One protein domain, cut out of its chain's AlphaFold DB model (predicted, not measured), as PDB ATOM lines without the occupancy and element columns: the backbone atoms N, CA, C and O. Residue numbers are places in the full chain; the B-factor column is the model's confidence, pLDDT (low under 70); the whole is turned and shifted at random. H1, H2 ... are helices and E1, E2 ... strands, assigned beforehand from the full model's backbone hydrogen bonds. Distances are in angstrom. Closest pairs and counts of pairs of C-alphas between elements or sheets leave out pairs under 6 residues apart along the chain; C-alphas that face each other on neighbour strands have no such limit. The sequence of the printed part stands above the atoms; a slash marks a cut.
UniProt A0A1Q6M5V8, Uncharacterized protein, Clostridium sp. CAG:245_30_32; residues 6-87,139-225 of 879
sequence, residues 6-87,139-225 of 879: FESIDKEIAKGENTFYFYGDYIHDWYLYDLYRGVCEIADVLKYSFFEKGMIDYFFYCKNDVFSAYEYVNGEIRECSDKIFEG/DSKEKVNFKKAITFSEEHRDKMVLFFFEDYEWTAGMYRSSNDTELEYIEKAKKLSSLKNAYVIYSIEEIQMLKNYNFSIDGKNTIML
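AT A GLANCE: This is residues 6 to 87 and 139 to 225 of the 879 residues of an uncharacterized protein of Clostridium sp. CAG:245_30_32 (UniProt A0A1Q6M5V8). A twisted, curled sheet of seven strands makes the core, with H4 and H6 over one face and H1 and H2 over the other, in three layers. A small hairpin of E2 and E3 packs on H2, while H5 and H7 follow the last residues of E7 and E8. There are 169 printed residues, with seven named helices and nine named strands in the order H1 E1 E2 E3 H2 E4 E5 E6 H3 H4 E7 H5 H6 E8 H7 E9. The mixed sheet runs E6 E5 E4 E7 E8 E1 E9; the class is mixed, helices and strands, and the whole is compact, with a radius of gyration of the C-alphas of 15.7 A and spans of 49 by 39 by 27 A.

HOW THE PARTS SIT: H1, residues 6 to 13, is on the sheet over E1, residues 19 to 23; the closest C-alphas, Ile 9 and Phe 20, are 7.7 A apart. E2, residues 31 to 34, and E3, residues 38 to 40, are an antiparallel hairpin, N 33 and O 38 being 2.8 A apart. H2, residues 42 to 52, is on the same face as H1; its closest C-alpha pair with E2 is Val 45 and Tyr 33, 6.1 A. E4, residues 58 to 63, E5, residues 66 to 73, and E6, residues 76 to 79, form a meander, each strand the antiparallel neighbour of the one before, with N 61 and O 68 2.9 A apart and N 71 and O 78 2.9 A apart. H3, residues 81 to 85, is on the opposite face from H2, over none of the strands, and touches residues 145 to 152 of H4, residues 139 to 155, closest at C-alphas 85 and 145, 5.7 A. H4 has a height over the sheet of 9.5 A. E7, residues 161 to 166, H5, residues 168 to 174, H6, residues 180 to 194, and E8, residues 198 to 204, form a strand-helix-strand unit, two parallel neighbour strands with helices between, with a right-handed crossover; N 163 and O 199 are 2.8 A apart. H5 only grazes the sheet. H6 only just touches H4, with 3 pairs of C-alphas within 8 A, closest Leu 192 and Ile 150, 7.7 A. H7, residues 207 to 211, touches H5, closest at C-alphas 210 and 172, 6.3 A. E9, residues 222 to 224, is parallel to E1, N 223 and O 21 being 2.8 A apart. Every O i to N i+4 pair is within hydrogen-bond range in H1, H2 and H3, against 8 of 13 in H4, 9 of 11 in H6, 0 of 3 in H5 and 0 of 1 in H7, where O i to N i+3 gives 4 of 4 in H5 and 1 of 2 in H7.

IN THESE COORDINATES: H1 begins at C-alpha 6, (29.219, 33.232, -11.626). H4 is 25.4 A long, E5 23.2 A, H6 22.2 A and E8 19.4 A. E9 ends at C-alpha 224, (19.597, 29.633, -16.890).

THE WHOLE: The two C-alphas farthest apart, Leu 35 and Ser 178, are 49.5 A apart. Residues 88 to 138 are not printed, and C-alphas 87 and 139 are 18.4 A apart across the cut. Of the links printed whole, none is long. Mean pLDDT of the printed part is 77.1; residues 171 to 184 and 206 to 221 are among those under 70.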
ATOM      1  N   PHE A   6      27.977  32.649 -11.093       74.75
ATOM      2  CA  PHE A   6      29.219  33.232 -11.626       74.75
ATOM      3  C   PHE A   6      29.945  32.396 -12.650       74.75
ATOM      4  O   PHE A   6      30.521  32.965 -13.569       74.75
ATOM      5  N   GLU A   7      29.937  31.077 -12.510       73.19
ATOM      6  CA  GLU A   7      30.685  30.226 -13.432       73.19
ATOM      7  C   GLU A   7      30.168  30.382 -14.870       73.19
ATOM      8  O   GLU A   7      30.938  30.505 -15.825       73.19
ATOM      9  N   SER A   8      28.844  30.474 -15.002       74.12
ATOM     10  CA  SER A   8      28.175  30.726 -16.274       74.12
ATOM     11  C   SER A   8      28.551  32.092 -16.852       74.12
ATOM     12  O   SER A   8      28.813  32.194 -18.046       74.12
ATOM     13  N   ILE A   9      28.632  33.132 -16.016       81.25
ATOM     14  CA  ILE A   9      29.007  34.487 -16.444       81.25
ATOM     15  C   ILE A   9      30.480  34.547 -16.858       81.25
ATOM     16  O   ILE A   9      30.780  35.013 -17.953       81.25
ATOM     17  N   ASP A  10      31.396  34.042 -16.029       82.19
ATOM     18  CA  ASP A  10      32.842  34.078 -16.282       82.19
ATOM     19  C   ASP A  10      33.191  33.359 -17.596       82.19
ATOM     20  O   ASP A  10      34.030  33.823 -18.373       82.19
ATOM     21  N   LYS A  11      32.497  32.252 -17.885       80.06
ATOM     22  CA  LYS A  11      32.649  31.498 -19.132       80.06
ATOM     23  C   LYS A  11      32.210  32.285 -20.364       80.06
ATOM     24  O   LYS A  11      32.849  32.158 -21.408       80.06
ATOM     25  N   GLU A  12      31.127  33.053 -20.279       80.12
ATOM     26  CA  GLU A  12      30.661  33.887 -21.393       80.12
ATOM     27  C   GLU A  12      31.515  35.162 -21.535       80.12
ATOM     28  O   GLU A  12      31.894  35.517 -22.651       80.12
ATOM     29  N   ILE A  13      31.961  35.775 -20.429       83.44
ATOM     30  CA  ILE A  13      32.929  36.888 -20.450       83.44
ATOM     31  C   ILE A  13      34.233  36.463 -21.138       83.44
ATOM     32  O   ILE A  13      34.769  37.201 -21.965       83.44
ATOM     33  N   ALA A  14      34.725  35.248 -20.874       81.44
ATOM     34  CA  ALA A  14      35.921  34.712 -21.529       81.44
ATOM     35  C   ALA A  14      35.772  34.560 -23.057       81.44
ATOM     36  O   ALA A  14      36.776  34.521 -23.770       81.44
ATOM     37  N   LYS A  15      34.538  34.499 -23.578       79.94
ATOM     38  CA  LYS A  15      34.247  34.492 -25.023       79.94
ATOM     39  C   LYS A  15      34.134  35.897 -25.626       79.94
ATOM     40  O   LYS A  15      33.938  36.010 -26.833       79.94
ATOM     41  N   GLY A  16      34.302  36.946 -24.819       78.19
ATOM     42  CA  GLY A  16      34.231  38.346 -25.244       78.19
ATOM     43  C   GLY A  16      32.832  38.957 -25.165       78.19
ATOM     44  O   GLY A  16      32.613  40.021 -25.740       78.19
ATOM     45  N   GLU A  17      31.898  38.302 -24.479       82.19
ATOM     46  CA  GLU A  17      30.517  38.759 -24.353       82.19
ATOM     47  C   GLU A  17      30.373  39.734 -23.179       82.19
ATOM     48  O   GLU A  17      30.931  39.523 -22.102       82.19
ATOM     49  N   ASN A  18      29.618  40.814 -23.386       84.62
ATOM     50  CA  ASN A  18      29.381  41.853 -22.378       84.62
ATOM     51  C   ASN A  18      27.907  41.965 -21.950       84.62
ATOM     52  O   ASN A  18      27.599  42.708 -21.023       84.62
ATOM     53  N   THR A  19      26.999  41.241 -22.611       85.38
ATOM     54  CA  THR A  19      25.554  41.286 -22.356       85.38
ATOM     55  C   THR A  19      25.026  39.891 -22.033       85.38
ATOM     56  O   THR A  19      25.284  38.962 -22.798       85.38
ATOM     57  N   PHE A  20      24.266  39.749 -20.945       85.75
ATOM     58  CA  PHE A  20      23.774  38.473 -20.424       85.75
ATOM     59  C   PHE A  20      22.273  38.518 -20.133       85.75
ATOM     60  O   PHE A  20      21.742  39.541 -19.697       85.75
ATOM     61  N   TYR A  21      21.601  37.384 -20.317       84.06
ATOM     62  CA  TYR A  21      20.166  37.237 -20.067       84.06
ATOM     63  C   TYR A  21      19.913  36.095 -19.085       84.06
ATOM     64  O   TYR A  21      20.110  34.930 -19.432       84.06
ATOM     65  N   PHE A  22      19.486  36.418 -17.870       85.12
ATOM     66  CA  PHE A  22      19.095  35.450 -16.853       85.12
ATOM     67  C   PHE A  22      17.646  35.041 -17.048       85.12
ATOM     68  O   PHE A  22      16.788  35.892 -17.256       85.12
ATOM     69  N   TYR A  23      17.380  33.740 -16.982       76.88
ATOM     70  CA  TYR A  23      16.024  33.210 -17.079       76.88
ATOM     71  C   TYR A  23      15.855  31.926 -16.261       76.88
ATOM     72  O   TYR A  23      16.808  31.164 -16.082       76.88
ATOM     73  N   GLY A  24      14.637  31.636 -15.804       69.44
ATOM     74  CA  GLY A  24      14.316  30.408 -15.069       69.44
ATOM     75  C   GLY A  24      13.448  30.638 -13.836       69.44
ATOM     76  O   GLY A  24      13.304  31.757 -13.363       69.44
ATOM     77  N   ASP A  25      12.908  29.546 -13.298       66.75
ATOM     78  CA  ASP A  25      11.904  29.562 -12.223       66.75
ATOM     79  C   ASP A  25      12.465  30.054 -10.865       66.75
ATOM     80  O   ASP A  25      11.716  30.284  -9.920       66.75
ATOM     81  N   TYR A  26      13.789  30.237 -10.765       75.56
ATOM     82  CA  TYR A  26      14.518  30.576  -9.535       75.56
ATOM     83  C   TYR A  26      15.226  31.939  -9.580       75.56
ATOM     84  O   TYR A  26      16.111  32.204  -8.772       75.56
ATOM     85  N   ILE A  27      14.847  32.836 -10.490       80.12
ATOM     86  CA  ILE A  27      15.425  34.192 -10.594       80.12
ATOM     87  C   ILE A  27      15.433  34.937  -9.251       80.12
ATOM     88  O   ILE A  27      16.461  35.485  -8.853       80.12
ATOM     89  N   HIS A  28      14.314  34.892  -8.526       81.25
ATOM     90  CA  HIS A  28      14.136  35.546  -7.224       81.25
ATOM     91  C   HIS A  28      14.547  34.685  -6.020       81.25
ATOM     92  O   HIS A  28      14.170  34.969  -4.876       81.25
ATOM     93  N   ASP A  29      15.287  33.605  -6.263       85.12
ATOM     94  CA  ASP A  29      15.823  32.757  -5.208       85.12
ATOM     95  C   ASP A  29      16.995  33.433  -4.473       85.12
ATOM     96  O   ASP A  29      17.529  34.477  -4.858       85.12
ATOM     97  N   TRP A  30      17.398  32.815  -3.371       87.12
ATOM     98  CA  TRP A  30      18.662  33.075  -2.713       87.12
ATOM     99  C   TRP A  30      19.797  32.285  -3.359       87.12
ATOM    100  O   TRP A  30      19.627  31.170  -3.850       87.12
ATOM    101  N   TYR A  31      20.990  32.859  -3.292       86.94
ATOM    102  CA  TYR A  31      22.204  32.289  -3.856       86.94
ATOM    103  C   TYR A  31      23.307  32.327  -2.814       86.94
ATOM    104  O   TYR A  31      23.526  33.363  -2.179       86.94
ATOM    105  N   LEU A  32      24.017  31.217  -2.630       85.94
ATOM    106  CA  LEU A  32      25.178  31.203  -1.747       85.94
ATOM    107  C   LEU A  32      26.324  32.001  -2.389       85.94
ATOM    108  O   LEU A  32      26.888  31.588  -3.400       85.94
ATOM    109  N   TYR A  33      26.689  33.136  -1.793       81.69
ATOM    110  CA  TYR A  33      27.817  33.941  -2.255       81.69
ATOM    111  C   TYR A  33      29.152  33.334  -1.806       81.69
ATOM    112  O   TYR A  33      29.946  32.877  -2.623       81.69
ATOM    113  N   ASP A  34      29.376  33.291  -0.492       80.19
ATOM    114  CA  ASP A  34      30.531  32.658   0.140       80.19
ATOM    115  C   ASP A  34      30.163  32.201   1.571       80.19
ATOM    116  O   ASP A  34      29.078  32.493   2.086       80.19
ATOM    117  N   LEU A  35      31.062  31.477   2.246       74.56
ATOM    118  CA  LEU A  35      30.817  30.995   3.613       74.56
ATOM    119  C   LEU A  35      30.765  32.118   4.667       74.56
ATOM    120  O   LEU A  35      30.177  31.935   5.734       74.56
ATOM    121  N   TYR A  36      31.346  33.285   4.394       74.81
ATOM    122  CA  TYR A  36      31.393  34.419   5.314       74.81
ATOM    123  C   TYR A  36      30.114  35.269   5.239       74.81
ATOM    124  O   TYR A  36      29.457  35.494   6.257       74.81
ATOM    125  N   ARG A  37      29.693  35.664   4.038       76.38
ATOM    126  CA  ARG A  37      28.509  36.474   3.714       76.38
ATOM    127  C   ARG A  37      27.228  35.648   3.675       76.38
ATOM    128  O   ARG A  37      26.206  36.094   4.194       76.38
ATOM    129  N   GLY A  38      27.306  34.395   3.231       83.12
ATOM    130  CA  GLY A  38      26.176  33.470   3.187       83.12
ATOM    131  C   GLY A  38      25.318  33.635   1.944       83.12
ATOM    132  O   GLY A  38      25.844  33.761   0.844       83.12
ATOM    133  N   VAL A  39      23.999  33.579   2.130       85.50
ATOM    134  CA  VAL A  39      23.028  33.698   1.041       85.50
ATOM    135  C   VAL A  39      22.672  35.155   0.759       85.50
ATOM    136  O   VAL A  39      22.466  35.935   1.689       85.50
ATOM    137  N   CYS A  40      22.590  35.506  -0.519       86.38
ATOM    138  CA  CYS A  40      22.275  36.843  -1.007       86.38
ATOM    139  C   CYS A  40      21.259  36.766  -2.157       86.38
ATOM    140  O   CYS A  40      21.098  35.718  -2.788       86.38
ATOM    141  N   GLU A  41      20.577  37.877  -2.431       88.50
ATOM    142  CA  GLU A  41      19.764  38.030  -3.643       88.50
ATOM    143  C   GLU A  41      20.667  38.227  -4.867       88.50
ATOM    144  O   GLU A  41      21.827  38.633  -4.743       88.50
ATOM    145  N   ILE A  42      20.144  37.953  -6.064       87.69
ATOM    146  CA  ILE A  42      20.928  37.970  -7.306       87.69
ATOM    147  C   ILE A  42      21.626  39.320  -7.558       87.69
ATOM    148  O   ILE A  42      22.793  39.345  -7.948       87.69
ATOM    149  N   ALA A  43      20.962  40.440  -7.256       89.25
ATOM    150  CA  ALA A  43      21.533  41.780  -7.396       89.25
ATOM    151  C   ALA A  43      22.772  41.973  -6.507       89.25
ATOM    152  O   ALA A  43      23.795  42.492  -6.955       89.25
ATOM    153  N   ASP A  44      22.698  41.524  -5.252       88.12
ATOM    154  CA  ASP A  44      23.801  41.612  -4.297       88.12
ATOM    155  C   ASP A  44      24.957  40.705  -4.696       88.12
ATOM    156  O   ASP A  44      26.109  41.130  -4.658       88.12
ATOM    157  N   VAL A  45      24.645  39.482  -5.129       88.12
ATOM    158  CA  VAL A  45      25.624  38.535  -5.660       88.12
ATOM    159  C   VAL A  45      26.431  39.204  -6.769       88.12
ATOM    160  O   VAL A  45      27.648  39.359  -6.621       88.12
ATOM    161  N   LEU A  46      25.764  39.671  -7.829       89.94
ATOM    162  CA  LEU A  46      26.399  40.342  -8.969       89.94
ATOM    163  C   LEU A  46      27.248  41.538  -8.533       89.94
ATOM    164  O   LEU A  46      28.417  41.640  -8.905       89.94
ATOM    165  N   LYS A  47      26.674  42.406  -7.698       90.25
ATOM    166  CA  LYS A  47      27.335  43.600  -7.175       90.25
ATOM    167  C   LYS A  47      28.632  43.250  -6.443       90.25
ATOM    168  O   LYS A  47      29.676  43.806  -6.774       90.25
ATOM    169  N   TYR A  48      28.597  42.326  -5.482       87.50
ATOM    170  CA  TYR A  48      29.789  41.949  -4.718       87.50
ATOM    171  C   TYR A  48      30.875  41.357  -5.615       87.50
ATOM    172  O   TYR A  48      32.017  41.806  -5.563       87.50
ATOM    173  N   SER A  49      30.526  40.409  -6.481       86.62
ATOM    174  CA  SER A  49      31.528  39.682  -7.266       86.62
ATOM    175  C   SER A  49      32.225  40.555  -8.294       86.62
ATOM    176  O   SER A  49      33.450  40.516  -8.402       86.62
ATOM    177  N   PHE A  50      31.476  41.384  -9.024       89.81
ATOM    178  CA  PHE A  50      32.088  42.247 -10.032       89.81
ATOM    179  C   PHE A  50      32.984  43.318  -9.390       89.81
ATOM    180  O   PHE A  50      34.054  43.608  -9.932       89.81
ATOM    181  N   PHE A  51      32.605  43.865  -8.226       90.44
ATOM    182  CA  PHE A  51      33.458  44.807  -7.494       90.44
ATOM    183  C   PHE A  51      34.710  44.141  -6.915       90.44
ATOM    184  O   PHE A  51      35.810  44.659  -7.087       90.44
ATOM    185  N   GLU A  52      34.576  42.985  -6.263       85.94
ATOM    186  CA  GLU A  52      35.710  42.287  -5.641       85.94
ATOM    187  C   GLU A  52      36.728  41.773  -6.660       85.94
ATOM    188  O   GLU A  52      37.928  41.781  -6.389       85.94
ATOM    189  N   LYS A  53      36.271  41.376  -7.855       85.62
ATOM    190  CA  LYS A  53      37.149  41.011  -8.976       85.62
ATOM    191  C   LYS A  53      37.783  42.228  -9.668       85.62
ATOM    192  O   LYS A  53      38.588  42.044 -10.578       85.62
ATOM    193  N   GLY A  54      37.424  43.455  -9.278       85.75
ATOM    194  CA  GLY A  54      37.905  44.686  -9.911       85.75
ATOM    195  C   GLY A  54      37.444  44.845 -11.362       85.75
ATOM    196  O   GLY A  54      38.136  45.472 -12.159       85.75
ATOM    197  N   MET A  55      36.309  44.240 -11.726       88.00
ATOM    198  CA  MET A  55      35.792  44.251 -13.098       88.00
ATOM    199  C   MET A  55      34.970  45.500 -13.411       88.00
ATOM    200  O   MET A  55      34.787  45.813 -14.586       88.00
ATOM    201  N   ILE A  56      34.470  46.188 -12.381       92.44
ATOM    202  CA  ILE A  56      33.667  47.409 -12.495       92.44
ATOM    203  C   ILE A  56      34.068  48.452 -11.452       92.44
ATOM    204  O   ILE A  56      34.478  48.118 -10.341       92.44
ATOM    205  N   ASP A  57      33.879  49.716 -11.809       90.75
ATOM    206  CA  ASP A  57      33.943  50.880 -10.929       90.75
ATOM    207  C   ASP A  57      32.550  51.290 -10.416       90.75
ATOM    208  O   ASP A  57      32.436  51.795  -9.296       90.75
ATOM    209  N   TYR A  58      31.495  51.043 -11.207       92.31
ATOM    210  CA  TYR A  58      30.109  51.373 -10.859       92.31
ATOM    211  C   TYR A  58      29.126  50.239 -11.177       92.31
ATOM    212  O   TYR A  58      29.230  49.574 -12.207       92.31
ATOM    213  N   PHE A  59      28.129  50.066 -10.309       93.38
ATOM    214  CA  PHE A  59      27.018  49.131 -10.488       93.38
ATOM    215  C   PHE A  59      25.699  49.903 -10.517       93.38
ATOM    216  O   PHE A  59      25.335  50.541  -9.530       93.38
ATOM    217  N   PHE A  60      24.989  49.837 -11.637       92.19
ATOM    218  CA  PHE A  60      23.659  50.400 -11.826       92.19
ATOM    219  C   PHE A  60      22.621  49.288 -11.733       92.19
ATOM    220  O   PHE A  60      22.649  48.340 -12.514       92.19
ATOM    221  N   TYR A  61      21.694  49.421 -10.795       91.06
ATOM    222  CA  TYR A  61      20.603  48.479 -10.585       91.06
ATOM    223  C   TYR A  61      19.279  49.120 -10.974       91.06
ATOM    224  O   TYR A  61      19.017  50.263 -10.601       91.06
ATOM    225  N   CYS A  62      18.456  48.389 -11.719       87.44
ATOM    226  CA  CYS A  62      17.129  48.808 -12.130       87.44
ATOM    227  C   CYS A  62      16.115  47.703 -11.842       87.44
ATOM    228  O   CYS A  62      16.295  46.580 -12.307       87.44
ATOM    229  N   LYS A  63      15.030  48.033 -11.138       84.69
ATOM    230  CA  LYS A  63      13.871  47.151 -10.954       84.69
ATOM    231  C   LYS A  63      12.594  47.973 -11.073       84.69
ATOM    232  O   LYS A  63      12.446  48.953 -10.349       84.69
ATOM    233  N   ASN A  64      11.686  47.588 -11.975       75.81
ATOM    234  CA  ASN A  64      10.441  48.324 -12.258       75.81
ATOM    235  C   ASN A  64      10.661  49.840 -12.475       75.81
ATOM    236  O   ASN A  64      10.011  50.655 -11.832       75.81
ATOM    237  N   ASP A  65      11.625  50.206 -13.329       67.94
ATOM    238  CA  ASP A  65      12.070  51.588 -13.627       67.94
ATOM    239  C   ASP A  65      12.691  52.387 -12.454       67.94
ATOM    240  O   ASP A  65      13.100  53.538 -12.614       67.94
ATOM    241  N   VAL A  66      12.874  51.776 -11.279       78.00
ATOM    242  CA  VAL A  66      13.588  52.398 -10.154       78.00
ATOM    243  C   VAL A  66      15.086  52.135 -10.281       78.00
ATOM    244  O   VAL A  66      15.519  50.984 -10.217       78.00
ATOM    245  N   PHE A  67      15.881  53.199 -10.430       82.94
ATOM    246  CA  PHE A  67      17.342  53.127 -10.551       82.94
ATOM    247  C   PHE A  67      18.064  53.441  -9.246       82.94
ATOM    248  O   PHE A  67      17.810  54.469  -8.618       82.94
ATOM    249  N   SER A  68      19.062  52.624  -8.924       87.94
ATOM    250  CA  SER A  68      20.086  52.927  -7.926       87.94
ATOM    251  C   SER A  68      21.487  52.715  -8.495       87.94
ATOM    252  O   SER A  68      21.694  51.973  -9.458       87.94
ATOM    253  N   ALA A  69      22.461  53.425  -7.931       91.00
ATOM    254  CA  ALA A  69      23.851  53.366  -8.360       91.00
ATOM    255  C   ALA A  69      24.776  53.142  -7.166       91.00
ATOM    256  O   ALA A  69      24.591  53.737  -6.104       91.00
ATOM    257  N   TYR A  70      25.793  52.310  -7.355       91.81
ATOM    258  CA  TYR A  70      26.769  51.962  -6.329       91.81
ATOM    259  C   TYR A  70      28.192  52.116  -6.864       91.81
ATOM    260  O   TYR A  70      28.446  51.874  -8.041       91.81
ATOM    261  N   GLU A  71      29.117  52.482  -5.982       92.12
ATOM    262  CA  GLU A  71      30.553  52.608  -6.248       92.12
ATOM    263  C   GLU A  71      31.365  51.841  -5.197       92.12
ATOM    264  O   GLU A  71      30.927  51.686  -4.053       92.12
ATOM    265  N   TYR A  72      32.565  51.389  -5.562       86.38
ATOM    266  CA  TYR A  72      33.499  50.764  -4.625       86.38
ATOM    267  C   TYR A  72      34.601  51.743  -4.222       86.38
ATOM    268  O   TYR A  72      35.457  52.106  -5.026       86.38
ATOM    269  N   VAL A  73      34.582  52.193  -2.964       82.31
ATOM    270  CA  VAL A  73      35.505  53.214  -2.448       82.31
ATOM    271  C   VAL A  73      36.073  52.766  -1.105       82.31
ATOM    272  O   VAL A  73      35.334  52.487  -0.166       82.31
ATOM    273  N   ASN A  74      37.405  52.753  -0.990       77.50
ATOM    274  CA  ASN A  74      38.139  52.409   0.239       77.50
ATOM    275  C   ASN A  74      37.782  51.031   0.830       77.50
ATOM    276  O   ASN A  74      37.723  50.876   2.047       77.50
ATOM    277  N   GLY A  75      37.548  50.033  -0.022       73.25
ATOM    278  CA  GLY A  75      37.228  48.675   0.421       73.25
ATOM    279  C   GLY A  75      35.747  48.437   0.741       73.25
ATOM    280  O   GLY A  75      35.380  47.317   1.091       73.25
ATOM    281  N   GLU A  76      34.890  49.453   0.602       80.06
ATOM    282  CA  GLU A  76      33.454  49.377   0.879       80.06
ATOM    283  C   GLU A  76      32.621  49.744  -0.356       80.06
ATOM    284  O   GLU A  76      32.936  50.689  -1.081       80.06
ATOM    285  N   ILE A  77      31.511  49.028  -0.561       86.62
ATOM    286  CA  ILE A  77      30.501  49.382  -1.565       86.62
ATOM    287  C   ILE A  77      29.581  50.443  -0.961       86.62
ATOM    288  O   ILE A  77      29.019  50.240   0.117       86.62
ATOM    289  N   ARG A  78      29.419  51.572  -1.651       87.31
ATOM    290  CA  ARG A  78      28.589  52.699  -1.211       87.31
ATOM    291  C   ARG A  78      27.567  53.047  -2.274       87.31
ATOM    292  O   ARG A  78      27.893  53.086  -3.454       87.31
ATOM    293  N   GLU A  79      26.343  53.326  -1.847       88.69
ATOM    294  CA  GLU A  79      25.330  53.877  -2.740       88.69
ATOM    295  C   GLU A  79      25.684  55.329  -3.090       88.69
ATOM    296  O   GLU A  79      25.993  56.144  -2.216       88.69
ATOM    297  N   CYS A  80      25.677  55.640  -4.380       87.69
ATOM    298  CA  CYS A  80      25.995  56.947  -4.943       87.69
ATOM    299  C   CYS A  80      24.871  57.489  -5.840       87.69
ATOM    300  O   CYS A  80      25.098  58.457  -6.570       87.69
ATOM    301  N   SER A  81      23.661  56.921  -5.736       84.94
ATOM    302  CA  SER A  81      22.444  57.343  -6.441       84.94
ATOM    303  C   SER A  81      22.263  58.865  -6.416       84.94
ATOM    304  O   SER A  81      22.171  59.483  -7.471       84.94
ATOM    305  N   ASP A  82      22.348  59.501  -5.244       80.94
ATOM    306  CA  ASP A  82      22.182  60.956  -5.108       80.94
ATOM    307  C   ASP A  82      23.256  61.757  -5.854       80.94
ATOM    308  O   ASP A  82      22.967  62.816  -6.398       80.94
ATOM    309  N   LYS A  83      24.501  61.263  -5.917       80.25
ATOM    310  CA  LYS A  83      25.595  61.961  -6.617       80.25
ATOM    311  C   LYS A  83      25.400  61.952  -8.132       80.25
ATOM    312  O   LYS A  83      25.821  62.894  -8.798       80.25
ATOM    313  N   ILE A  84      24.828  60.871  -8.657       79.31
ATOM    314  CA  ILE A  84      24.694  60.625 -10.097       79.31
ATOM    315  C   ILE A  84      23.338  61.134 -10.607       79.31
ATOM    316  O   ILE A  84      23.245  61.687 -11.704       79.31
ATOM    317  N   PHE A  85      22.284  60.999  -9.802       78.75
ATOM    318  CA  PHE A  85      20.909  61.274 -10.207       78.75
ATOM    319  C   PHE A  85      20.343  62.585  -9.652       78.75
ATOM    320  O   PHE A  85      19.529  63.211 -10.336       78.75
ATOM    321  N   GLU A  86      20.786  63.077  -8.492       64.12
ATOM    322  CA  GLU A  86      20.277  64.322  -7.904       64.12
ATOM    323  C   GLU A  86      21.309  65.464  -7.978       64.12
ATOM    324  O   GLU A  86      22.436  65.401  -7.494       64.12
ATOM    325  N   GLY A  87      20.933  66.577  -8.614       45.91
ATOM    326  CA  GLY A  87      21.785  67.766  -8.659       45.91
ATOM    327  C   GLY A  87      21.966  68.357  -7.257       45.91
ATOM    328  O   GLY A  87      20.974  68.691  -6.613       45.91
ATOM    329  N   ASP A 139       6.290  59.284 -12.754       44.88
ATOM    330  CA  ASP A 139       6.711  58.624 -14.005       44.88
ATOM    331  C   ASP A 139       7.802  59.429 -14.757       44.88
ATOM    332  O   ASP A 139       8.708  58.901 -15.400       44.88
ATOM    333  N   SER A 140       7.764  60.762 -14.625       51.88
ATOM    334  CA  SER A 140       8.743  61.669 -15.241       51.88
ATOM    335  C   SER A 140      10.125  61.664 -14.573       51.88
ATOM    336  O   SER A 140      11.118  61.985 -15.227       51.88
ATOM    337  N   LYS A 141      10.216  61.327 -13.277       54.12
ATOM    338  CA  LYS A 141      11.463  61.414 -12.494       54.12
ATOM    339  C   LYS A 141      12.314  60.146 -12.651       54.12
ATOM    340  O   LYS A 141      13.540  60.236 -12.666       54.12
ATOM    341  N   GLU A 142      11.666  58.999 -12.831       58.66
ATOM    342  CA  GLU A 142      12.274  57.665 -12.969       58.66
ATOM    343  C   GLU A 142      12.975  57.501 -14.334       58.66
ATOM    344  O   GLU A 142      14.183  57.244 -14.392       58.66
ATOM    345  N   LYS A 143      12.302  57.883 -15.429       62.16
ATOM    346  CA  LYS A 143      12.856  57.896 -16.803       62.16
ATOM    347  C   LYS A 143      14.058  58.840 -16.994       62.16
ATOM    348  O   LYS A 143      14.883  58.651 -17.893       62.16
ATOM    349  N   VAL A 144      14.194  59.863 -16.144       68.50
ATOM    350  CA  VAL A 144      15.341  60.792 -16.140       68.50
ATOM    351  C   VAL A 144      16.604  60.130 -15.581       68.50
ATOM    352  O   VAL A 144      17.703  60.433 -16.051       68.50
ATOM    353  N   ASN A 145      16.475  59.215 -14.618       77.00
ATOM    354  CA  ASN A 145      17.624  58.557 -13.996       77.00
ATOM    355  C   ASN A 145      18.291  57.564 -14.949       77.00
ATOM    356  O   ASN A 145      19.516  57.546 -15.043       77.00
ATOM    357  N   PHE A 146      17.504  56.845 -15.753       76.31
ATOM    358  CA  PHE A 146      18.039  56.008 -16.826       76.31
ATOM    359  C   PHE A 146      18.881  56.804 -17.833       76.31
ATOM    360  O   PHE A 146      20.024  56.441 -18.121       76.31
ATOM    361  N   LYS A 147      18.354  57.939 -18.326       76.31
ATOM    362  CA  LYS A 147      19.095  58.821 -19.247       76.31
ATOM    363  C   LYS A 147      20.401  59.312 -18.607       76.31
ATOM    364  O   LYS A 147      21.438  59.268 -19.260       76.31
ATOM    365  N   LYS A 148      20.375  59.705 -17.328       80.69
ATOM    366  CA  LYS A 148      21.572  60.128 -16.579       80.69
ATOM    367  C   LYS A 148      22.601  59.009 -16.400       80.69
ATOM    368  O   LYS A 148      23.788  59.287 -16.517       80.69
ATOM    369  N   ALA A 149      22.174  57.768 -16.157       81.69
ATOM    370  CA  ALA A 149      23.083  56.627 -16.013       81.69
ATOM    371  C   ALA A 149      23.839  56.327 -17.321       81.69
ATOM    372  O   ALA A 149      25.048  56.079 -17.309       81.69
ATOM    373  N   ILE A 150      23.141  56.414 -18.461       80.56
ATOM    374  CA  ILE A 150      23.759  56.288 -19.788       80.56
ATOM    375  C   ILE A 150      24.746  57.432 -20.024       80.56
ATOM    376  O   ILE A 150      25.905  57.170 -20.329       80.56
ATOM    377  N   THR A 151      24.320  58.685 -19.830       82.56
ATOM    378  CA  THR A 151      25.190  59.856 -20.032       82.56
ATOM    379  C   THR A 151      26.440  59.788 -19.155       82.56
ATOM    380  O   THR A 151      27.541  59.995 -19.651       82.56
ATOM    381  N   PHE A 152      26.299  59.400 -17.886       84.69
ATOM    382  CA  PHE A 152      27.432  59.200 -16.985       84.69
ATOM    383  C   PHE A 152      28.439  58.181 -17.542       84.69
ATOM    384  O   PHE A 152      29.643  58.438 -17.539       84.69
ATOM    385  N   SER A 153      27.945  57.056 -18.065       84.38
ATOM    386  CA  SER A 153      28.775  55.984 -18.629       84.38
ATOM    387  C   SER A 153      29.450  56.383 -19.949       84.38
ATOM    388  O   SER A 153      30.558  55.933 -20.240       84.38
ATOM    389  N   GLU A 154      28.803  57.240 -20.746       83.06
ATOM    390  CA  GLU A 154      29.362  57.799 -21.982       83.06
ATOM    391  C   GLU A 154      30.442  58.861 -21.720       83.06
ATOM    392  O   GLU A 154      31.400  58.945 -22.495       83.06
ATOM    393  N   GLU A 155      30.293  59.648 -20.649       83.69
ATOM    394  CA  GLU A 155      31.245  60.679 -20.211       83.69
ATOM    395  C   GLU A 155      32.490  60.082 -19.530       83.69
ATOM    396  O   GLU A 155      33.589  60.607 -19.702       83.69
ATOM    397  N   HIS A 156      32.343  58.956 -18.822       84.12
ATOM    398  CA  HIS A 156      33.412  58.293 -18.061       84.12
ATOM    399  C   HIS A 156      33.852  56.981 -18.727       84.12
ATOM    400  O   HIS A 156      33.744  55.895 -18.159       84.12
ATOM    401  N   ARG A 157      34.355  57.063 -19.966       82.75
ATOM    402  CA  ARG A 157      34.785  55.877 -20.740       82.75
ATOM    403  C   ARG A 157      35.993  55.139 -20.159       82.75
ATOM    404  O   ARG A 157      36.273  54.019 -20.575       82.75
ATOM    405  N   ASP A 158      36.726  55.775 -19.252       82.25
ATOM    406  CA  ASP A 158      37.829  55.189 -18.488       82.25
ATOM    407  C   ASP A 158      37.348  54.298 -17.331       82.25
ATOM    408  O   ASP A 158      38.157  53.587 -16.737       82.25
ATOM    409  N   LYS A 159      36.045  54.323 -17.027       88.19
ATOM    410  CA  LYS A 159      35.409  53.569 -15.949       88.19
ATOM    411  C   LYS A 159      34.578  52.416 -16.490       88.19
ATOM    412  O   LYS A 159      33.816  52.585 -17.445       88.19
ATOM    413  N   MET A 160      34.716  51.250 -15.860       90.75
ATOM    414  CA  MET A 160      33.904  50.073 -16.162       90.75
ATOM    415  C   MET A 160      32.600  50.110 -15.369       90.75
ATOM    416  O   MET A 160      32.602  50.365 -14.164       90.75
ATOM    417  N   VAL A 161      31.477  49.829 -16.025       91.94
ATOM    418  CA  VAL A 161      30.151  49.854 -15.394       91.94
ATOM    419  C   VAL A 161      29.405  48.539 -15.616       91.94
ATOM    420  O   VAL A 161      29.584  47.889 -16.641       91.94
ATOM    421  N   LEU A 162      28.556  48.136 -14.673       92.62
ATOM    422  CA  LEU A 162      27.607  47.031 -14.855       92.62
ATOM    423  C   LEU A 162      26.183  47.550 -14.680       92.62
ATOM    424  O   LEU A 162      25.866  48.127 -13.645       92.62
ATOM    425  N   PHE A 163      25.333  47.310 -15.674       92.00
ATOM    426  CA  PHE A 163      23.892  47.520 -15.596       92.00
ATOM    427  C   PHE A 163      23.197  46.194 -15.309       92.00
ATOM    428  O   PHE A 163      23.349  45.251 -16.080       92.00
ATOM    429  N   PHE A 164      22.415  46.122 -14.237       92.19
ATOM    430  CA  PHE A 164      21.530  44.998 -13.958       92.19
ATOM    431  C   PHE A 164      20.073  45.457 -13.984       92.19
ATOM    432  O   PHE A 164      19.663  46.276 -13.164       92.19
ATOM    433  N   PHE A 165      19.307  44.923 -14.932       88.81
ATOM    434  CA  PHE A 165      17.868  45.121 -15.052       88.81
ATOM    435  C   PHE A 165      17.153  43.883 -14.530       88.81
ATOM    436  O   PHE A 165      17.168  42.836 -15.177       88.81
ATOM    437  N   GLU A 166      16.535  43.998 -13.365       87.94
ATOM    438  CA  GLU A 166      15.690  42.958 -12.800       87.94
ATOM    439  C   GLU A 166      14.261  43.080 -13.350       87.94
ATOM    440  O   GLU A 166      13.744  44.190 -13.508       87.94
ATOM    441  N   ASP A 167      13.652  41.935 -13.655       84.12
ATOM    442  CA  ASP A 167      12.277  41.780 -14.154       84.12
ATOM    443  C   ASP A 167      11.989  42.574 -15.427       84.12
ATOM    444  O   ASP A 167      11.003  43.301 -15.532       84.12
ATOM    445  N   TYR A 168      12.877  42.475 -16.415       81.31
ATOM    446  CA  TYR A 168      12.893  43.340 -17.595       81.31
ATOM    447  C   TYR A 168      11.600  43.306 -18.443       81.31
ATOM    448  O   TYR A 168      11.379  44.181 -19.288       81.31
ATOM    449  N   GLU A 169      10.706  42.342 -18.210       76.44
ATOM    450  CA  GLU A 169       9.371  42.234 -18.800       76.44
ATOM    451  C   GLU A 169       8.512  43.483 -18.648       76.44
ATOM    452  O   GLU A 169       7.665  43.716 -19.509       76.44
ATOM    453  N   TRP A 170       8.710  44.310 -17.614       71.69
ATOM    454  CA  TRP A 170       7.919  45.536 -17.439       71.69
ATOM    455  C   TRP A 170       8.019  46.478 -18.658       71.69
ATOM    456  O   TRP A 170       7.077  47.215 -18.961       71.69
ATOM    457  N   THR A 171       9.094  46.373 -19.450       69.50
ATOM    458  CA  THR A 171       9.262  47.104 -20.719       69.50
ATOM    459  C   THR A 171       8.287  46.673 -21.826       69.50
ATOM    460  O   THR A 171       8.059  47.423 -22.773       69.50
ATOM    461  N   ALA A 172       7.628  45.516 -21.715       67.12
ATOM    462  CA  ALA A 172       6.564  45.090 -22.631       67.12
ATOM    463  C   ALA A 172       5.374  46.066 -22.644       67.12
ATOM    464  O   ALA A 172       4.759  46.283 -23.690       67.12
ATOM    465  N   GLY A 173       5.047  46.668 -21.494       61.31
ATOM    466  CA  GLY A 173       3.996  47.684 -21.394       61.31
ATOM    467  C   GLY A 173       4.320  48.942 -22.206       61.31
ATOM    468  O   GLY A 173       3.425  49.514 -22.823       61.31
ATOM    469  N   MET A 174       5.606  49.295 -22.291       67.81
ATOM    470  CA  MET A 174       6.121  50.470 -23.010       67.81
ATOM    471  C   MET A 174       6.077  50.335 -24.535       67.81
ATOM    472  O   MET A 174       6.160  51.327 -25.248       67.81
ATOM    473  N   TYR A 175       5.951  49.117 -25.058       60.88
ATOM    474  CA  TYR A 175       5.749  48.892 -26.489       60.88
ATOM    475  C   TYR A 175       4.275  48.968 -26.914       60.88
ATOM    476  O   TYR A 175       3.985  49.070 -28.106       60.88
ATOM    477  N   ARG A 176       3.337  48.866 -25.962       57.44
ATOM    478  CA  ARG A 176       1.891  48.981 -26.225       57.44
ATOM    479  C   ARG A 176       1.409  50.428 -26.214       57.44
ATOM    480  O   ARG A 176       0.342  50.710 -26.749       57.44
ATOM    481  N   SER A 177       2.154  51.320 -25.575       57.75
ATOM    482  CA  SER A 177       1.855  52.742 -25.496       57.75
ATOM    483  C   SER A 177       2.341  53.481 -26.748       57.75
ATOM    484  O   SER A 177       3.410  53.217 -27.287       57.75
ATOM    485  N   SER A 178       1.558  54.454 -27.213       51.22
ATOM    486  CA  SER A 178       1.906  55.319 -28.352       51.22
ATOM    487  C   SER A 178       2.852  56.473 -27.973       51.22
ATOM    488  O   SER A 178       2.917  57.470 -28.689       51.22
ATOM    489  N   ASN A 179       3.527  56.396 -26.821       63.72
ATOM    490  CA  ASN A 179       4.383  57.468 -26.314       63.72
ATOM    491  C   ASN A 179       5.793  57.363 -26.915       63.72
ATOM    492  O   ASN A 179       6.573  56.488 -26.539       63.72
ATOM    493  N   ASP A 180       6.159  58.309 -27.785       60.75
ATOM    494  CA  ASP A 180       7.484  58.375 -28.430       60.75
ATOM    495  C   ASP A 180       8.661  58.355 -27.431       60.75
ATOM    496  O   ASP A 180       9.738  57.836 -27.728       60.75
ATOM    497  N   THR A 181       8.469  58.881 -26.216       61.50
ATOM    498  CA  THR A 181       9.487  58.892 -25.152       61.50
ATOM    499  C   THR A 181       9.792  57.507 -24.576       61.50
ATOM    500  O   THR A 181      10.917  57.270 -24.133       61.50
ATOM    501  N   GLU A 182       8.825  56.589 -24.583       65.56
ATOM    502  CA  GLU A 182       8.970  55.225 -24.058       65.56
ATOM    503  C   GLU A 182       9.666  54.314 -25.075       65.56
ATOM    504  O   GLU A 182      10.551  53.534 -24.719       65.56
ATOM    505  N   LEU A 183       9.384  54.515 -26.364       66.62
ATOM    506  CA  LEU A 183      10.132  53.878 -27.449       66.62
ATOM    507  C   LEU A 183      11.596  54.361 -27.494       66.62
ATOM    508  O   LEU A 183      12.506  53.543 -27.654       66.62
ATOM    509  N   GLU A 184      11.851  55.659 -27.265       68.00
ATOM    510  CA  GLU A 184      13.215  56.217 -27.176       68.00
ATOM    511  C   GLU A 184      14.024  55.587 -26.024       68.00
ATOM    512  O   GLU A 184      15.226  55.325 -26.159       68.00
ATOM    513  N   TYR A 185      13.376  55.332 -24.882       70.50
ATOM    514  CA  TYR A 185      13.984  54.660 -23.733       70.50
ATOM    515  C   TYR A 185      14.444  53.245 -24.104       70.50
ATOM    516  O   TYR A 185      15.606  52.889 -23.882       70.50
ATOM    517  N   ILE A 186      13.568  52.458 -24.734       70.12
ATOM    518  CA  ILE A 186      13.876  51.076 -25.113       70.12
ATOM    519  C   ILE A 186      15.001  51.014 -26.158       70.12
ATOM    520  O   ILE A 186      15.898  50.171 -26.055       70.12
ATOM    521  N   GLU A 187      15.021  51.924 -27.136       70.25
ATOM    522  CA  GLU A 187      16.123  52.001 -28.102       70.25
ATOM    523  C   GLU A 187      17.474  52.284 -27.434       70.25
ATOM    524  O   GLU A 187      18.490  51.685 -27.800       70.25
ATOM    525  N   LYS A 188      17.505  53.184 -26.445       70.38
ATOM    526  CA  LYS A 188      18.726  53.484 -25.683       70.38
ATOM    527  C   LYS A 188      19.157  52.310 -24.805       70.38
ATOM    528  O   LYS A 188      20.351  52.024 -24.747       70.38
ATOM    529  N   ALA A 189      18.214  51.579 -24.209       69.88
ATOM    530  CA  ALA A 189      18.504  50.359 -23.457       69.88
ATOM    531  C   ALA A 189      19.150  49.283 -24.333       69.88
ATOM    532  O   ALA A 189      20.151  48.696 -23.933       69.88
ATOM    533  N   LYS A 190      18.659  49.079 -25.562       68.06
ATOM    534  CA  LYS A 190      19.281  48.145 -26.518       68.06
ATOM    535  C   LYS A 190      20.700  48.571 -26.914       68.06
ATOM    536  O   LYS A 190      21.569  47.717 -27.092       68.06
ATOM    537  N   LYS A 191      20.965  49.880 -27.007       72.12
ATOM    538  CA  LYS A 191      22.294  50.430 -27.336       72.12
ATOM    539  C   LYS A 191      23.334  50.255 -26.225       72.12
ATOM    540  O   LYS A 191      24.521  50.286 -26.549       72.12
ATOM    541  N   LEU A 192      22.944  50.006 -24.970       75.19
ATOM    542  CA  LEU A 192      23.889  49.733 -23.870       75.19
ATOM    543  C   LEU A 192      24.833  48.564 -24.184       75.19
ATOM    544  O   LEU A 192      26.018  48.642 -23.875       75.19
ATOM    545  N   SER A 193      24.339  47.536 -24.884       68.00
ATOM    546  CA  SER A 193      25.141  46.384 -25.331       68.00
ATOM    547  C   SER A 193      26.340  46.764 -26.217       68.00
ATOM    548  O   SER A 193      27.336  46.046 -26.265       68.00
ATOM    549  N   SER A 194      26.282  47.916 -26.898       75.50
ATOM    550  CA  SER A 194      27.349  48.391 -27.789       75.50
ATOM    551  C   SER A 194      28.496  49.120 -27.070       75.50
ATOM    552  O   SER A 194      29.532  49.395 -27.684       75.50
ATOM    553  N   LEU A 195      28.338  49.436 -25.779       78.81
ATOM    554  CA  LEU A 195      29.363  50.116 -24.989       78.81
ATOM    555  C   LEU A 195      30.475  49.138 -24.590       78.81
ATOM    556  O   LEU A 195      30.242  48.117 -23.950       78.81
ATOM    557  N   LYS A 196      31.723  49.476 -24.937       77.81
ATOM    558  CA  LYS A 196      32.901  48.645 -24.620       77.81
ATOM    559  C   LYS A 196      33.281  48.658 -23.138       77.81
ATOM    560  O   LYS A 196      33.995  47.765 -22.700       77.81
ATOM    561  N   ASN A 197      32.850  49.679 -22.403       85.88
ATOM    562  CA  ASN A 197      33.112  49.858 -20.977       85.88
ATOM    563  C   ASN A 197      31.918  49.451 -20.093       85.88
ATOM    564  O   ASN A 197      31.868  49.846 -18.930       85.88
ATOM    565  N   ALA A 198      30.947  48.709 -20.636       88.56
ATOM    566  CA  ALA A 198      29.755  48.304 -19.905       88.56
ATOM    567  C   ALA A 198      29.499  46.799 -20.012       88.56
ATOM    568  O   ALA A 198      29.545  46.225 -21.101       88.56
ATOM    569  N   TYR A 199      29.159  46.198 -18.876       90.44
ATOM    570  CA  TYR A 199      28.452  44.928 -18.806       90.44
ATOM    571  C   TYR A 199      26.956  45.190 -18.635       90.44
ATOM    572  O   TYR A 199      26.562  46.139 -17.954       90.44
ATOM    573  N   VAL A 200      26.114  44.347 -19.225       89.44
ATOM    574  CA  VAL A 200      24.658  44.480 -19.139       89.44
ATOM    575  C   VAL A 200      24.036  43.127 -18.822       89.44
ATOM    576  O   VAL A 200      24.264  42.156 -19.531       89.44
ATOM    577  N   ILE A 201      23.249  43.045 -17.756       90.12
ATOM    578  CA  ILE A 201      22.549  41.831 -17.338       90.12
ATOM    579  C   ILE A 201      21.056  42.136 -17.285       90.12
ATOM    580  O   ILE A 201      20.641  43.097 -16.641       90.12
ATOM    581  N   TYR A 202      20.253  41.301 -17.935       87.50
ATOM    582  CA  TYR A 202      18.794  41.354 -17.882       87.50
ATOM    583  C   TYR A 202      18.261  40.102 -17.198       87.50
ATOM    584  O   TYR A 202      18.611  38.999 -17.605       87.50
ATOM    585  N   SER A 203      17.404  40.259 -16.199       87.62
ATOM    586  CA  SER A 203      16.605  39.171 -15.645       87.62
ATOM    587  C   SER A 203      15.255  39.107 -16.343       87.62
ATOM    588  O   SER A 203      14.609  40.141 -16.503       87.62
ATOM    589  N   ILE A 204      14.871  37.910 -16.788       80.12
ATOM    590  CA  ILE A 204      13.666  37.649 -17.575       80.12
ATOM    591  C   ILE A 204      12.980  36.387 -17.021       80.12
ATOM    592  O   ILE A 204      13.421  35.265 -17.290       80.12
ATOM    593  N   GLU A 205      11.901  36.558 -16.261       70.25
ATOM    594  CA  GLU A 205      10.991  35.491 -15.833       70.25
ATOM    595  C   GLU A 205      10.277  34.813 -17.015       70.25
ATOM    596  O   GLU A 205      10.320  33.589 -17.165       70.25
ATOM    597  N   GLU A 206       9.662  35.597 -17.903       67.75
ATOM    598  CA  GLU A 206       8.830  35.116 -18.999       67.75
ATOM    599  C   GLU A 206       9.362  35.595 -20.352       67.75
ATOM    600  O   GLU A 206       8.905  36.559 -20.968       67.75
ATOM    601  N   ILE A 207      10.303  34.816 -20.892       62.34
ATOM    602  CA  ILE A 207      10.975  35.090 -22.172       62.34
ATOM    603  C   ILE A 207      10.018  35.273 -23.366       62.34
ATOM    604  O   ILE A 207      10.421  35.779 -24.414       62.34
ATOM    605  N   GLN A 208       8.760  34.839 -23.240       55.94
ATOM    606  CA  GLN A 208       7.729  34.984 -24.268       55.94
ATOM    607  C   GLN A 208       7.215  36.426 -24.386       55.94
ATOM    608  O   GLN A 208       6.984  36.883 -25.507       55.94
ATOM    609  N   MET A 209       7.111  37.162 -23.273       56.88
ATOM    610  CA  MET A 209       6.615  38.546 -23.245       56.88
ATOM    611  C   MET A 209       7.467  39.472 -24.119       56.88
ATOM    612  O   MET A 209       6.934  40.302 -24.849       56.88
ATOM    613  N   LEU A 210       8.789  39.288 -24.104       57.34
ATOM    614  CA  LEU A 210       9.733  40.143 -24.829       57.34
ATOM    615  C   LEU A 210       9.812  39.819 -26.332       57.34
ATOM    616  O   LEU A 210      10.105  40.699 -27.144       57.34
ATOM    617  N   LYS A 211       9.493  38.585 -26.747       55.88
ATOM    618  CA  LYS A 211       9.578  38.166 -28.161       55.88
ATOM    619  C   LYS A 211       8.557  38.857 -29.065       55.88
ATOM    620  O   LYS A 211       8.861  39.102 -30.229       55.88
ATOM    621  N   ASN A 212       7.400  39.236 -28.525       54.06
ATOM    622  CA  ASN A 212       6.369  39.975 -29.260       54.06
ATOM    623  C   ASN A 212       6.792  41.411 -29.626       54.06
ATOM    624  O   ASN A 212       6.115  42.060 -30.420       54.06
ATOM    625  N   TYR A 213       7.921  41.893 -29.096       53.97
ATOM    626  CA  TYR A 213       8.387  43.271 -29.254       53.97
ATOM    627  C   TYR A 213       9.765  43.389 -29.930       53.97
ATOM    628  O   TYR A 213      10.550  44.295 -29.637       53.97
ATOM    629  N   ASN A 214      10.088  42.477 -30.859       51.50
ATOM    630  CA  ASN A 214      11.356  42.487 -31.608       51.50
ATOM    631  C   ASN A 214      12.609  42.474 -30.700       51.50
ATOM    632  O   ASN A 214      13.633  43.099 -31.002       51.50
ATOM    633  N   PHE A 215      12.552  41.778 -29.563       55.78
ATOM    634  CA  PHE A 215      13.763  41.382 -28.844       55.78
ATOM    635  C   PHE A 215      14.318  40.102 -29.479       55.78
ATOM    636  O   PHE A 215      13.785  39.010 -29.277       55.78
ATOM    637  N   SER A 216      15.389  40.226 -30.269       48.56
ATOM    638  CA  SER A 216      16.152  39.077 -30.757       48.56
ATOM    639  C   SER A 216      17.034  38.555 -29.624       48.56
ATOM    640  O   SER A 216      18.193  38.942 -29.490       48.56
ATOM    641  N   ILE A 217      16.479  37.685 -28.782       56.00
ATOM    642  CA  ILE A 217      17.290  36.850 -27.891       56.00
ATOM    643  C   ILE A 217      17.860  35.730 -28.765       56.00
ATOM    644  O   ILE A 217      17.384  34.592 -28.754       56.00
ATOM    645  N   ASP A 218      18.829  36.079 -29.609       50.97
ATOM    646  CA  ASP A 218      19.675  35.088 -30.259       50.97
ATOM    647  C   ASP A 218      20.332  34.312 -29.120       50.97
ATOM    648  O   ASP A 218      20.919  34.920 -28.237       50.97
ATOM    649  N   GLY A 219      20.181  32.987 -29.070       52.09
ATOM    650  CA  GLY A 219      20.515  32.152 -27.902       52.09
ATOM    651  C   GLY A 219      21.988  32.127 -27.449       52.09
ATOM    652  O   GLY A 219      22.388  31.197 -26.751       52.09
ATOM    653  N   LYS A 220      22.805  33.102 -27.849       56.06
ATOM    654  CA  LYS A 220      24.129  33.405 -27.309       56.06
ATOM    655  C   LYS A 220      23.947  34.282 -26.057       56.06
ATOM    656  O   LYS A 220      23.199  35.251 -26.080       56.06
ATOM    657  N   ASN A 221      24.593  33.899 -24.954       69.25
ATOM    658  CA  ASN A 221      24.640  34.629 -23.670       69.25
ATOM    659  C   ASN A 221      23.381  34.560 -22.787       69.25
ATOM    660  O   ASN A 221      23.189  35.386 -21.891       69.25
ATOM    661  N   THR A 222      22.525  33.560 -23.002       74.06
ATOM    662  CA  THR A 222      21.427  33.251 -22.071       74.06
ATOM    663  C   THR A 222      21.926  32.308 -20.971       74.06
ATOM    664  O   THR A 222      22.483  31.250 -21.262       74.06
ATOM    665  N   ILE A 223      21.733  32.683 -19.708       77.69
ATOM    666  CA  ILE A 223      22.167  31.933 -18.525       77.69
ATOM    667  C   ILE A 223      20.917  31.492 -17.763       77.69
ATOM    668  O   ILE A 223      20.115  32.315 -17.328       77.69
ATOM    669  N   MET A 224      20.732  30.179 -17.627       72.19
ATOM    670  CA  MET A 224      19.597  29.633 -16.890       72.19
ATOM    671  C   MET A 224      19.919  29.560 -15.397       72.19
ATOM    672  O   MET A 224      20.893  28.916 -15.011       72.19
ATOM    673  N   LEU A 225      19.058  30.136 -14.563       79.12
ATOM    674  CA  LEU A 225      19.120  29.996 -13.110       79.12
ATOM    675  C   LEU A 225      18.262  28.786 -12.696       79.12
ATOM    676  O   LEU A 225      17.033  28.819 -12.768       79.12
TER     677      LEU A 225